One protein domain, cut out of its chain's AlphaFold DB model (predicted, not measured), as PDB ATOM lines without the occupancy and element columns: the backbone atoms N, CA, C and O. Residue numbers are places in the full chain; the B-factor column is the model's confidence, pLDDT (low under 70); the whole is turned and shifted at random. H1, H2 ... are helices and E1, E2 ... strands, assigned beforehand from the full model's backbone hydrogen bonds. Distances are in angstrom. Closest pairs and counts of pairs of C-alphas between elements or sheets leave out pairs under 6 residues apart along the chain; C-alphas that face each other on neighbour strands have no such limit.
ATOM      1  N   GLN A   4     259.227 184.681 200.362       66.06
ATOM      2  CA  GLN A   4     260.484 184.700 201.105       66.06
ATOM      3  C   GLN A   4     261.588 183.910 200.388       66.06
ATOM      4  O   GLN A   4     262.731 184.367 200.330       66.06
ATOM      5  N   GLY A   5     261.263 182.758 199.793       71.19
ATOM      6  CA  GLY A   5     262.208 181.970 199.000       71.19
ATOM      7  C   GLY A   5     262.682 182.702 197.739       71.19
ATOM      8  O   GLY A   5     263.872 182.689 197.438       71.19
ATOM      9  N   VAL A   6     261.777 183.399 197.038       70.31
ATOM     10  CA  VAL A   6     262.107 184.209 195.845       70.31
ATOM     11  C   VAL A   6     262.962 185.422 196.213       70.31
ATOM     12  O   VAL A   6     263.975 185.686 195.565       70.31
ATOM     13  N   SER A   7     262.586 186.141 197.270       65.00
ATOM     14  CA  SER A   7     263.352 187.278 197.793       65.00
ATOM     15  C   SER A   7     264.771 186.852 198.185       65.00
ATOM     16  O   SER A   7     265.750 187.459 197.753       65.00
ATOM     17  N   SER A   8     264.896 185.724 198.895       67.81
ATOM     18  CA  SER A   8     266.190 185.168 199.315       67.81
ATOM     19  C   SER A   8     267.057 184.735 198.133       67.81
ATOM     20  O   SER A   8     268.258 184.985 198.129       67.81
ATOM     21  N   ALA A   9     266.462 184.118 197.109       66.12
ATOM     22  CA  ALA A   9     267.188 183.672 195.922       66.12
ATOM     23  C   ALA A   9     267.634 184.831 195.013       66.12
ATOM     24  O   ALA A   9     268.650 184.725 194.331       66.12
ATOM     25  N   THR A  10     266.875 185.930 194.979       70.19
ATOM     26  CA  THR A  10     267.134 187.061 194.072       70.19
ATOM     27  C   THR A  10     267.885 188.218 194.729       70.19
ATOM     28  O   THR A  10     268.392 189.086 194.017       70.19
ATOM     29  N   GLY A  11     267.932 188.268 196.065       68.25
ATOM     30  CA  GLY A  11     268.469 189.400 196.826       68.25
ATOM     31  C   GLY A  11     267.678 190.698 196.627       68.25
ATOM     32  O   GLY A  11     268.177 191.778 196.943       68.25
ATOM     33  N   LYS A  12     266.469 190.614 196.059       65.19
ATOM     34  CA  LYS A  12     265.634 191.766 195.715       65.19
ATOM     35  C   LYS A  12     264.306 191.695 196.459       65.19
ATOM     36  O   LYS A  12     263.725 190.618 196.572       65.19
ATOM     37  N   PRO A  13     263.788 192.840 196.927       68.69
ATOM     38  CA  PRO A  13     262.476 192.869 197.538       68.69
ATOM     39  C   PRO A  13     261.392 192.613 196.483       68.69
ATOM     40  O   PRO A  13     261.532 192.991 195.319       68.69
ATOM     41  N   VAL A  14     260.304 191.965 196.898       78.25
ATOM     42  CA  VAL A  14     259.242 191.521 195.989       78.25
ATOM     43  C   VAL A  14     258.073 192.505 196.021       78.25
ATOM     44  O   VAL A  14     257.556 192.848 197.088       78.25
ATOM     45  N   ILE A  15     257.646 192.936 194.834       79.00
ATOM     46  CA  ILE A  15     256.382 193.641 194.614       79.00
ATOM     47  C   ILE A  15     255.389 192.606 194.093       79.00
ATOM     48  O   ILE A  15     255.644 191.973 193.069       79.00
ATOM     49  N   ALA A  16     254.283 192.412 194.805       77.44
ATOM     50  CA  ALA A  16     253.221 191.531 194.346       77.44
ATOM     51  C   ALA A  16     252.268 192.310 193.435       77.44
ATOM     52  O   ALA A  16     251.814 193.389 193.804       77.44
ATOM     53  N   ASP A  17     251.941 191.752 192.276       74.81
ATOM     54  CA  ASP A  17     250.961 192.327 191.360       74.81
ATOM     55  C   ASP A  17     249.749 191.404 191.257       74.81
ATOM     56  O   ASP A  17     249.889 190.218 190.955       74.81
ATOM     57  N   CYS A  18     248.561 191.935 191.533       70.81
ATOM     58  CA  CYS A  18     247.300 191.208 191.396       70.81
ATOM     59  C   CYS A  18     246.387 191.781 190.308       70.81
ATOM     60  O   CYS A  18     245.244 191.341 190.170       70.81
ATOM     61  N   GLY A  19     246.881 192.749 189.525       63.91
ATOM     62  CA  GLY A  19     246.122 193.406 188.463       63.91
ATOM     63  C   GLY A  19     246.017 192.623 187.149       63.91
ATOM     64  O   GLY A  19     245.223 193.014 186.287       63.91
ATOM     65  N   TYR A  20     246.781 191.537 186.984       59.38
ATOM     66  CA  TYR A  20     246.905 190.804 185.721       59.38
ATOM     67  C   TYR A  20     246.689 189.294 185.904       59.38
ATOM     68  O   TYR A  20     247.321 188.653 186.739       59.38
ATOM     69  N   GLY A  21     245.790 188.724 185.103       60.94
ATOM     70  CA  GLY A  21     245.558 187.286 184.995       60.94
ATOM     71  C   GLY A  21     246.533 186.591 184.042       60.94
ATOM     72  O   GLY A  21     247.429 187.206 183.458       60.94
ATOM     73  N   VAL A  22     246.332 185.281 183.860       57.47
ATOM     74  CA  VAL A  22     247.118 184.453 182.930       57.47
ATOM     75  C   VAL A  22     247.050 185.062 181.521       57.47
ATOM     76  O   VAL A  22     245.965 185.245 180.977       57.47
ATOM     77  N   GLY A  23     248.208 185.407 180.947       61.62
ATOM     78  CA  GLY A  23     248.312 186.042 179.624       61.62
ATOM     79  C   GLY A  23     248.311 187.578 179.614       61.62
ATOM     80  O   GLY A  23     248.192 188.166 178.545       61.62
ATOM     81  N   GLY A  24     248.434 188.247 180.769       58.88
ATOM     82  CA  GLY A  24     248.519 189.717 180.842       58.88
ATOM     83  C   GLY A  24     247.177 190.438 180.659       58.88
ATOM     84  O   GLY A  24     247.131 191.666 180.586       58.88
ATOM     85  N   GLY A  25     246.070 189.692 180.608       58.94
ATOM     86  CA  GLY A  25     244.718 190.241 180.610       58.94
ATOM     87  C   GLY A  25     244.310 190.720 182.005       58.94
ATOM     88  O   GLY A  25     244.560 190.050 183.000       58.94
ATOM     89  N   SER A  26     243.669 191.882 182.094       62.06
ATOM     90  CA  SER A  26     243.198 192.458 183.363       62.06
ATOM     91  C   SER A  26     242.070 191.627 183.983       62.06
ATOM     92  O   SER A  26     240.999 191.535 183.387       62.06
ATOM     93  N   THR A  27     242.236 191.157 185.221       64.69
ATOM     94  CA  THR A  27     241.200 190.423 185.982       64.69
ATOM     95  C   THR A  27     240.418 191.284 186.982       64.69
ATOM     96  O   THR A  27     239.501 190.785 187.625       64.69
ATOM     97  N   GLY A  28     240.714 192.586 187.068       67.31
ATOM     98  CA  GLY A  28     239.997 193.523 187.941       67.31
ATOM     99  C   GLY A  28     240.418 193.444 189.414       67.31
ATOM    100  O   GLY A  28     241.389 192.777 189.761       67.31
ATOM    101  N   HIS A  29     239.708 194.184 190.273       72.31
ATOM    102  CA  HIS A  29     239.939 194.170 191.720       72.31
ATOM    103  C   HIS A  29     239.632 192.790 192.302       72.31
ATOM    104  O   HIS A  29     238.598 192.199 191.995       72.31
ATOM    105  N   ASN A  30     240.503 192.298 193.180       74.44
ATOM    106  CA  ASN A  30     240.266 191.073 193.926       74.44
ATOM    107  C   ASN A  30     240.292 191.382 195.426       74.44
ATOM    108  O   ASN A  30     241.358 191.542 196.014       74.44
ATOM    109  N   ALA A  31     239.112 191.418 196.049       74.00
ATOM    110  CA  ALA A  31     238.941 191.775 197.458       74.00
ATOM    111  C   ALA A  31     239.694 190.857 198.438       74.00
ATOM    112  O   ALA A  31     240.040 191.287 199.536       74.00
ATOM    113  N   ALA A  32     240.035 189.623 198.045       73.50
ATOM    114  CA  ALA A  32     240.875 188.750 198.868       73.50
ATOM    115  C   ALA A  32     242.299 189.313 199.066       73.50
ATOM    116  O   ALA A  32     243.026 188.882 199.966       73.50
ATOM    117  N   TRP A  33     242.722 190.275 198.236       75.06
ATOM    118  CA  TRP A  33     244.001 190.965 198.387       75.06
ATOM    119  C   TRP A  33     243.992 192.044 199.464       75.06
ATOM    120  O   TRP A  33     245.066 192.330 199.994       75.06
ATOM    121  N   ASP A  34     242.816 192.532 199.847       75.12
ATOM    122  CA  ASP A  34     242.639 193.577 200.856       75.12
ATOM    123  C   ASP A  34     242.347 193.010 202.254       75.12
ATOM    124  O   ASP A  34     242.299 193.756 203.227       75.12
ATOM    125  N   ASP A  35     242.171 191.693 202.385       83.44
ATOM    126  CA  ASP A  35     241.989 191.043 203.683       83.44
ATOM    127  C   ASP A  35     243.213 191.262 204.598       83.44
ATOM    128  O   ASP A  35     244.360 190.997 204.227       83.44
ATOM    129  N   VAL A  36     242.968 191.728 205.827       83.00
ATOM    130  CA  VAL A  36     244.024 192.088 206.789       83.00
ATOM    131  C   VAL A  36     244.908 190.901 207.162       83.00
ATOM    132  O   VAL A  36     246.109 191.086 207.382       83.00
ATOM    133  N   ASN A  37     244.357 189.688 207.242       85.06
ATOM    134  CA  ASN A  37     245.140 188.504 207.591       85.06
ATOM    135  C   ASN A  37     246.064 188.118 206.434       85.06
ATOM    136  O   ASN A  37     247.251 187.867 206.655       85.06
ATOM    137  N   ASN A  38     245.564 188.184 205.199       83.62
ATOM    138  CA  ASN A  38     246.372 187.981 203.997       83.62
ATOM    139  C   ASN A  38     247.480 189.038 203.864       83.62
ATOM    140  O   ASN A  38     248.615 188.706 203.515       83.62
ATOM    141  N   LEU A  39     247.189 190.303 204.176       80.19
ATOM    142  CA  LEU A  39     248.185 191.379 204.181       80.19
ATOM    143  C   LEU A  39     249.284 191.134 205.222       80.19
ATOM    144  O   LEU A  39     250.466 191.227 204.889       80.19
ATOM    145  N   LYS A  40     248.922 190.751 206.453       82.81
ATOM    146  CA  LYS A  40     249.891 190.396 207.506       82.81
ATOM    147  C   LYS A  40     250.781 189.220 207.098       82.81
ATOM    148  O   LYS A  40     251.993 189.291 207.289       82.81
ATOM    149  N   ALA A  41     250.204 188.177 206.501       82.12
ATOM    150  CA  ALA A  41     250.959 187.016 206.028       82.12
ATOM    151  C   ALA A  41     251.982 187.395 204.942       82.12
ATOM    152  O   ALA A  41     253.123 186.950 204.986       82.12
ATOM    153  N   ARG A  42     251.610 188.272 204.004       80.81
ATOM    154  CA  ARG A  42     252.507 188.738 202.929       80.81
ATOM    155  C   ARG A  42     253.635 189.636 203.435       80.81
ATOM    156  O   ARG A  42     254.755 189.516 202.947       80.81
ATOM    157  N   ILE A  43     253.354 190.506 204.408       76.56
ATOM    158  CA  ILE A  43     254.388 191.309 205.082       76.56
ATOM    159  C   ILE A  43     255.413 190.376 205.739       76.56
ATOM    160  O   ILE A  43     256.615 190.571 205.566       76.56
ATOM    161  N   ALA A  44     254.948 189.331 206.434       76.69
ATOM    162  CA  ALA A  44     255.822 188.324 207.033       76.69
ATOM    163  C   ALA A  44     256.632 187.533 205.984       76.69
ATOM    164  O   ALA A  44     257.777 187.178 206.244       76.69
ATOM    165  N   ASP A  45     256.072 187.316 204.789       75.56
ATOM    166  CA  ASP A  45     256.727 186.638 203.658       75.56
ATOM    167  C   ASP A  45     257.627 187.582 202.817       75.56
ATOM    168  O   ASP A  45     258.140 187.196 201.766       75.56
ATOM    169  N   GLY A  46     257.843 188.829 203.266       71.00
ATOM    170  CA  GLY A  46     258.804 189.773 202.676       71.00
ATOM    171  C   GLY A  46     258.298 190.594 201.483       71.00
ATOM    172  O   GLY A  46     259.109 191.187 200.765       71.00
ATOM    173  N   ILE A  47     256.981 190.654 201.256       78.69
ATOM    174  CA  ILE A  47     256.375 191.530 200.241       78.69
ATOM    175  C   ILE A  47     256.453 192.991 200.701       78.69
ATOM    176  O   ILE A  47     255.943 193.339 201.765       78.69
ATOM    177  N   ILE A  48     257.042 193.861 199.874       75.44
ATOM    178  CA  ILE A  48     257.232 195.286 200.213       75.44
ATOM    179  C   ILE A  48     256.169 196.212 199.613       75.44
ATOM    180  O   ILE A  48     256.026 197.349 200.059       75.44
ATOM    181  N   ALA A  49     255.441 195.748 198.596       75.12
ATOM    182  CA  ALA A  49     254.365 196.493 197.954       75.12
ATOM    183  C   ALA A  49     253.398 195.544 197.237       75.12
ATOM    184  O   ALA A  49     253.795 194.476 196.772       75.12
ATOM    185  N   ILE A  50     252.136 195.964 197.132       74.50
ATOM    186  CA  ILE A  50     251.106 195.292 196.338       74.50
ATOM    187  C   ILE A  50     250.581 196.294 195.315       74.50
ATOM    188  O   ILE A  50     250.107 197.368 195.694       74.50
ATOM    189  N   THR A  51     250.660 195.953 194.035       73.19
ATOM    190  CA  THR A  51     250.019 196.701 192.954       73.19
ATOM    191  C   THR A  51     248.715 196.016 192.580       73.19
ATOM    192  O   THR A  51     248.645 194.797 192.440       73.19
ATOM    193  N   GLN A  52     247.659 196.809 192.437       71.62
ATOM    194  CA  GLN A  52     246.346 196.334 192.025       71.62
ATOM    195  C   GLN A  52     245.727 197.331 191.050       71.62
ATOM    196  O   GLN A  52     245.884 198.545 191.210       71.62
ATOM    197  N   LYS A  53     245.040 196.833 190.018       66.50
ATOM    198  CA  LYS A  53     244.329 197.691 189.065       66.50
ATOM    199  C   LYS A  53     243.111 198.306 189.756       66.50
ATOM    200  O   LYS A  53     242.373 197.599 190.428       66.50
ATOM    201  N   ASN A  54     242.899 199.607 189.557       66.56
ATOM    202  CA  ASN A  54     241.840 200.401 190.184       66.56
ATOM    203  C   ASN A  54     240.545 200.418 189.344       66.56
ATOM    204  O   ASN A  54     240.585 200.938 188.226       66.56
ATOM    205  N   PRO A  55     239.400 199.941 189.875       53.34
ATOM    206  CA  PRO A  55     238.106 200.281 189.304       53.34
ATOM    207  C   PRO A  55     237.113 200.937 190.286       53.34
ATOM    208  O   PRO A  55     235.930 200.937 189.965       53.34
ATOM    209  N   ASN A  56     237.502 201.498 191.451       52.22
ATOM    210  CA  ASN A  56     236.492 202.106 192.343       52.22
ATOM    211  C   ASN A  56     236.928 203.348 193.152       52.22
ATOM    212  O   ASN A  56     238.029 203.429 193.695       52.22
ATOM    213  N   SER A  57     236.011 204.314 193.274       55.19
ATOM    214  CA  SER A  57     236.200 205.659 193.852       55.19
ATOM    215  C   SER A  57     236.365 205.705 195.381       55.19
ATOM    216  O   SER A  57     236.659 206.760 195.938       55.19
ATOM    217  N   SER A  58     236.212 204.577 196.076       63.03
ATOM    218  CA  SER A  58     236.230 204.475 197.545       63.03
ATOM    219  C   SER A  58     237.574 204.037 198.145       63.03
ATOM    220  O   SER A  58     237.668 203.843 199.358       63.03
ATOM    221  N   TRP A  59     238.637 203.925 197.339       68.81
ATOM    222  CA  TRP A  59     239.946 203.406 197.769       68.81
ATOM    223  C   TRP A  59     240.563 204.143 198.971       68.81
ATOM    224  O   TRP A  59     241.207 203.527 199.819       68.81
ATOM    225  N   GLY A  60     240.314 205.451 199.100       66.62
ATOM    226  CA  GLY A  60     240.752 206.229 200.264       66.62
ATOM    227  C   GLY A  60     240.162 205.721 201.586       66.62
ATOM    228  O   GLY A  60     240.878 205.636 202.588       66.62
ATOM    229  N   ASN A  61     238.893 205.303 201.581       72.50
ATOM    230  CA  ASN A  61     238.225 204.745 202.757       72.50
ATOM    231  C   ASN A  61     238.754 203.342 203.068       72.50
ATOM    232  O   ASN A  61     239.064 203.052 204.222       72.50
ATOM    233  N   THR A  62     238.937 202.500 202.044       73.00
ATOM    234  CA  THR A  62     239.523 201.159 202.196       73.00
ATOM    235  C   THR A  62     240.918 201.236 202.814       73.00
ATOM    236  O   THR A  62     241.182 200.583 203.822       73.00
ATOM    237  N   ILE A  63     241.792 202.109 202.294       71.12
ATOM    238  CA  ILE A  63     243.135 202.328 202.851       71.12
ATOM    239  C   ILE A  63     243.063 202.808 204.303       71.12
ATOM    240  O   ILE A  63     243.834 202.332 205.136       71.12
ATOM    241  N   THR A  64     242.178 203.756 204.615       74.38
ATOM    242  CA  THR A  64     242.064 204.320 205.971       74.38
ATOM    243  C   THR A  64     241.680 203.241 206.983       74.38
ATOM    244  O   THR A  64     242.325 203.119 208.024       74.38
ATOM    245  N   THR A  65     240.705 202.396 206.643       79.25
ATOM    246  CA  THR A  65     240.286 201.258 207.474       79.25
ATOM    247  C   THR A  65     241.413 200.240 207.660       79.25
ATOM    248  O   THR A  65     241.718 199.859 208.793       79.25
ATOM    249  N   LEU A  66     242.090 199.849 206.573       76.69
ATOM    250  CA  LEU A  66     243.186 198.876 206.627       76.69
ATOM    251  C   LEU A  66     244.383 199.393 207.431       76.69
ATOM    252  O   LEU A  66     244.971 198.634 208.199       76.69
ATOM    253  N   ARG A  67     244.733 200.683 207.317       74.56
ATOM    254  CA  ARG A  67     245.828 201.294 208.092       74.56
ATOM    255  C   ARG A  67     245.585 201.207 209.592       74.56
ATOM    256  O   ARG A  67     246.494 200.817 210.318       74.56
ATOM    257  N   THR A  68     244.374 201.514 210.049       76.00
ATOM    258  CA  THR A  68     244.012 201.407 211.471       76.00
ATOM    259  C   THR A  68     244.134 199.963 211.967       76.00
ATOM    260  O   THR A  68     244.655 199.719 213.052       76.00
ATOM    261  N   GLN A  69     243.730 198.987 211.150       80.19
ATOM    262  CA  GLN A  69     243.796 197.558 211.490       80.19
ATOM    263  C   GLN A  69     245.222 196.974 211.422       80.19
ATOM    264  O   GLN A  69     245.520 195.963 212.065       80.19
ATOM    265  N   LEU A  70     246.111 197.615 210.662       74.88
ATOM    266  CA  LEU A  70     247.517 197.247 210.498       74.88
ATOM    267  C   LEU A  70     248.469 198.062 211.386       74.88
ATOM    268  O   LEU A  70     249.668 197.830 211.306       74.88
ATOM    269  N   ALA A  71     247.981 198.967 212.243       64.19
ATOM    270  CA  ALA A  71     248.787 199.945 212.993       64.19
ATOM    271  C   ALA A  71     249.917 199.360 213.873       64.19
ATOM    272  O   ALA A  71     250.840 200.078 214.241       64.19
TER     273      ALA A  71
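What this domain is: This is residues 4 to 71 of the 448 residues of the protein "Endo-1,4-beta-xylanase A" of Bacteroidetes bacterium ADurb.Bin397 (UniProt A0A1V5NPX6). Two short parallel strands, E1 and E2, lie side by side in the middle of a flat, thinly built domain, with H2 near E2 and H1 and H3 toward opposite ends of the long axis. Between E1 and H2, residues 18 to 35 swing out in a wide loop with no named element. The printed part has 68 residues, with three named helices and two named strands in the order H1, E1, H2, E2, H3; the class is mixed, helices and strands. It is only just loose, close to compact, with a radius of gyration of the C-alphas of 13.2 A, and spans 38 by 35 by 15 A.

Where its parts are: Start at the sheet: E1 is residues 14 to 17, and E2, residues 47 to 51, covers 11.0 A. H2 is residues 36 to 44, 12.4 A long. Find C-alpha 4 at (260.484, 184.700, 201.105), where H1, residues 4 to 10, begins. H3, residues 59 to 69, runs 15.4 A to C-alpha 69 at (243.796, 197.558, 211.490).

How they stand to each other: Look first at E1 and E2, parallel at 24 degrees: N 51 and O 16 are 2.8 A apart, within hydrogen-bond range. E1, H2 and E2 make a strand-helix-strand unit, two parallel neighbour strands with a helix between them in the chain; its crossover is right-handed. H2 and E2 are near each other, with 8 pairs of C-alphas within 10 A. H2 and H3 are close but not clearly touching; their closest C-alphas, Val 36 and Leu 66, are 6.8 A apart, and at 71 degrees they are only just about perpendicular. H1 and H3 are apart. In H1, H2 and H3 every O i to N i+4 pair is within hydrogen-bond range.

The domain as a whole: The two farthest C-alphas, Ala 9 and Ser 57, are 38.1 A apart. The printed part has no cut, and the link E1 to H2 is long. The mean pLDDT of the printed part is 71.1; look for values under 70 at residues 19 to 28 and 53 to 60, among them.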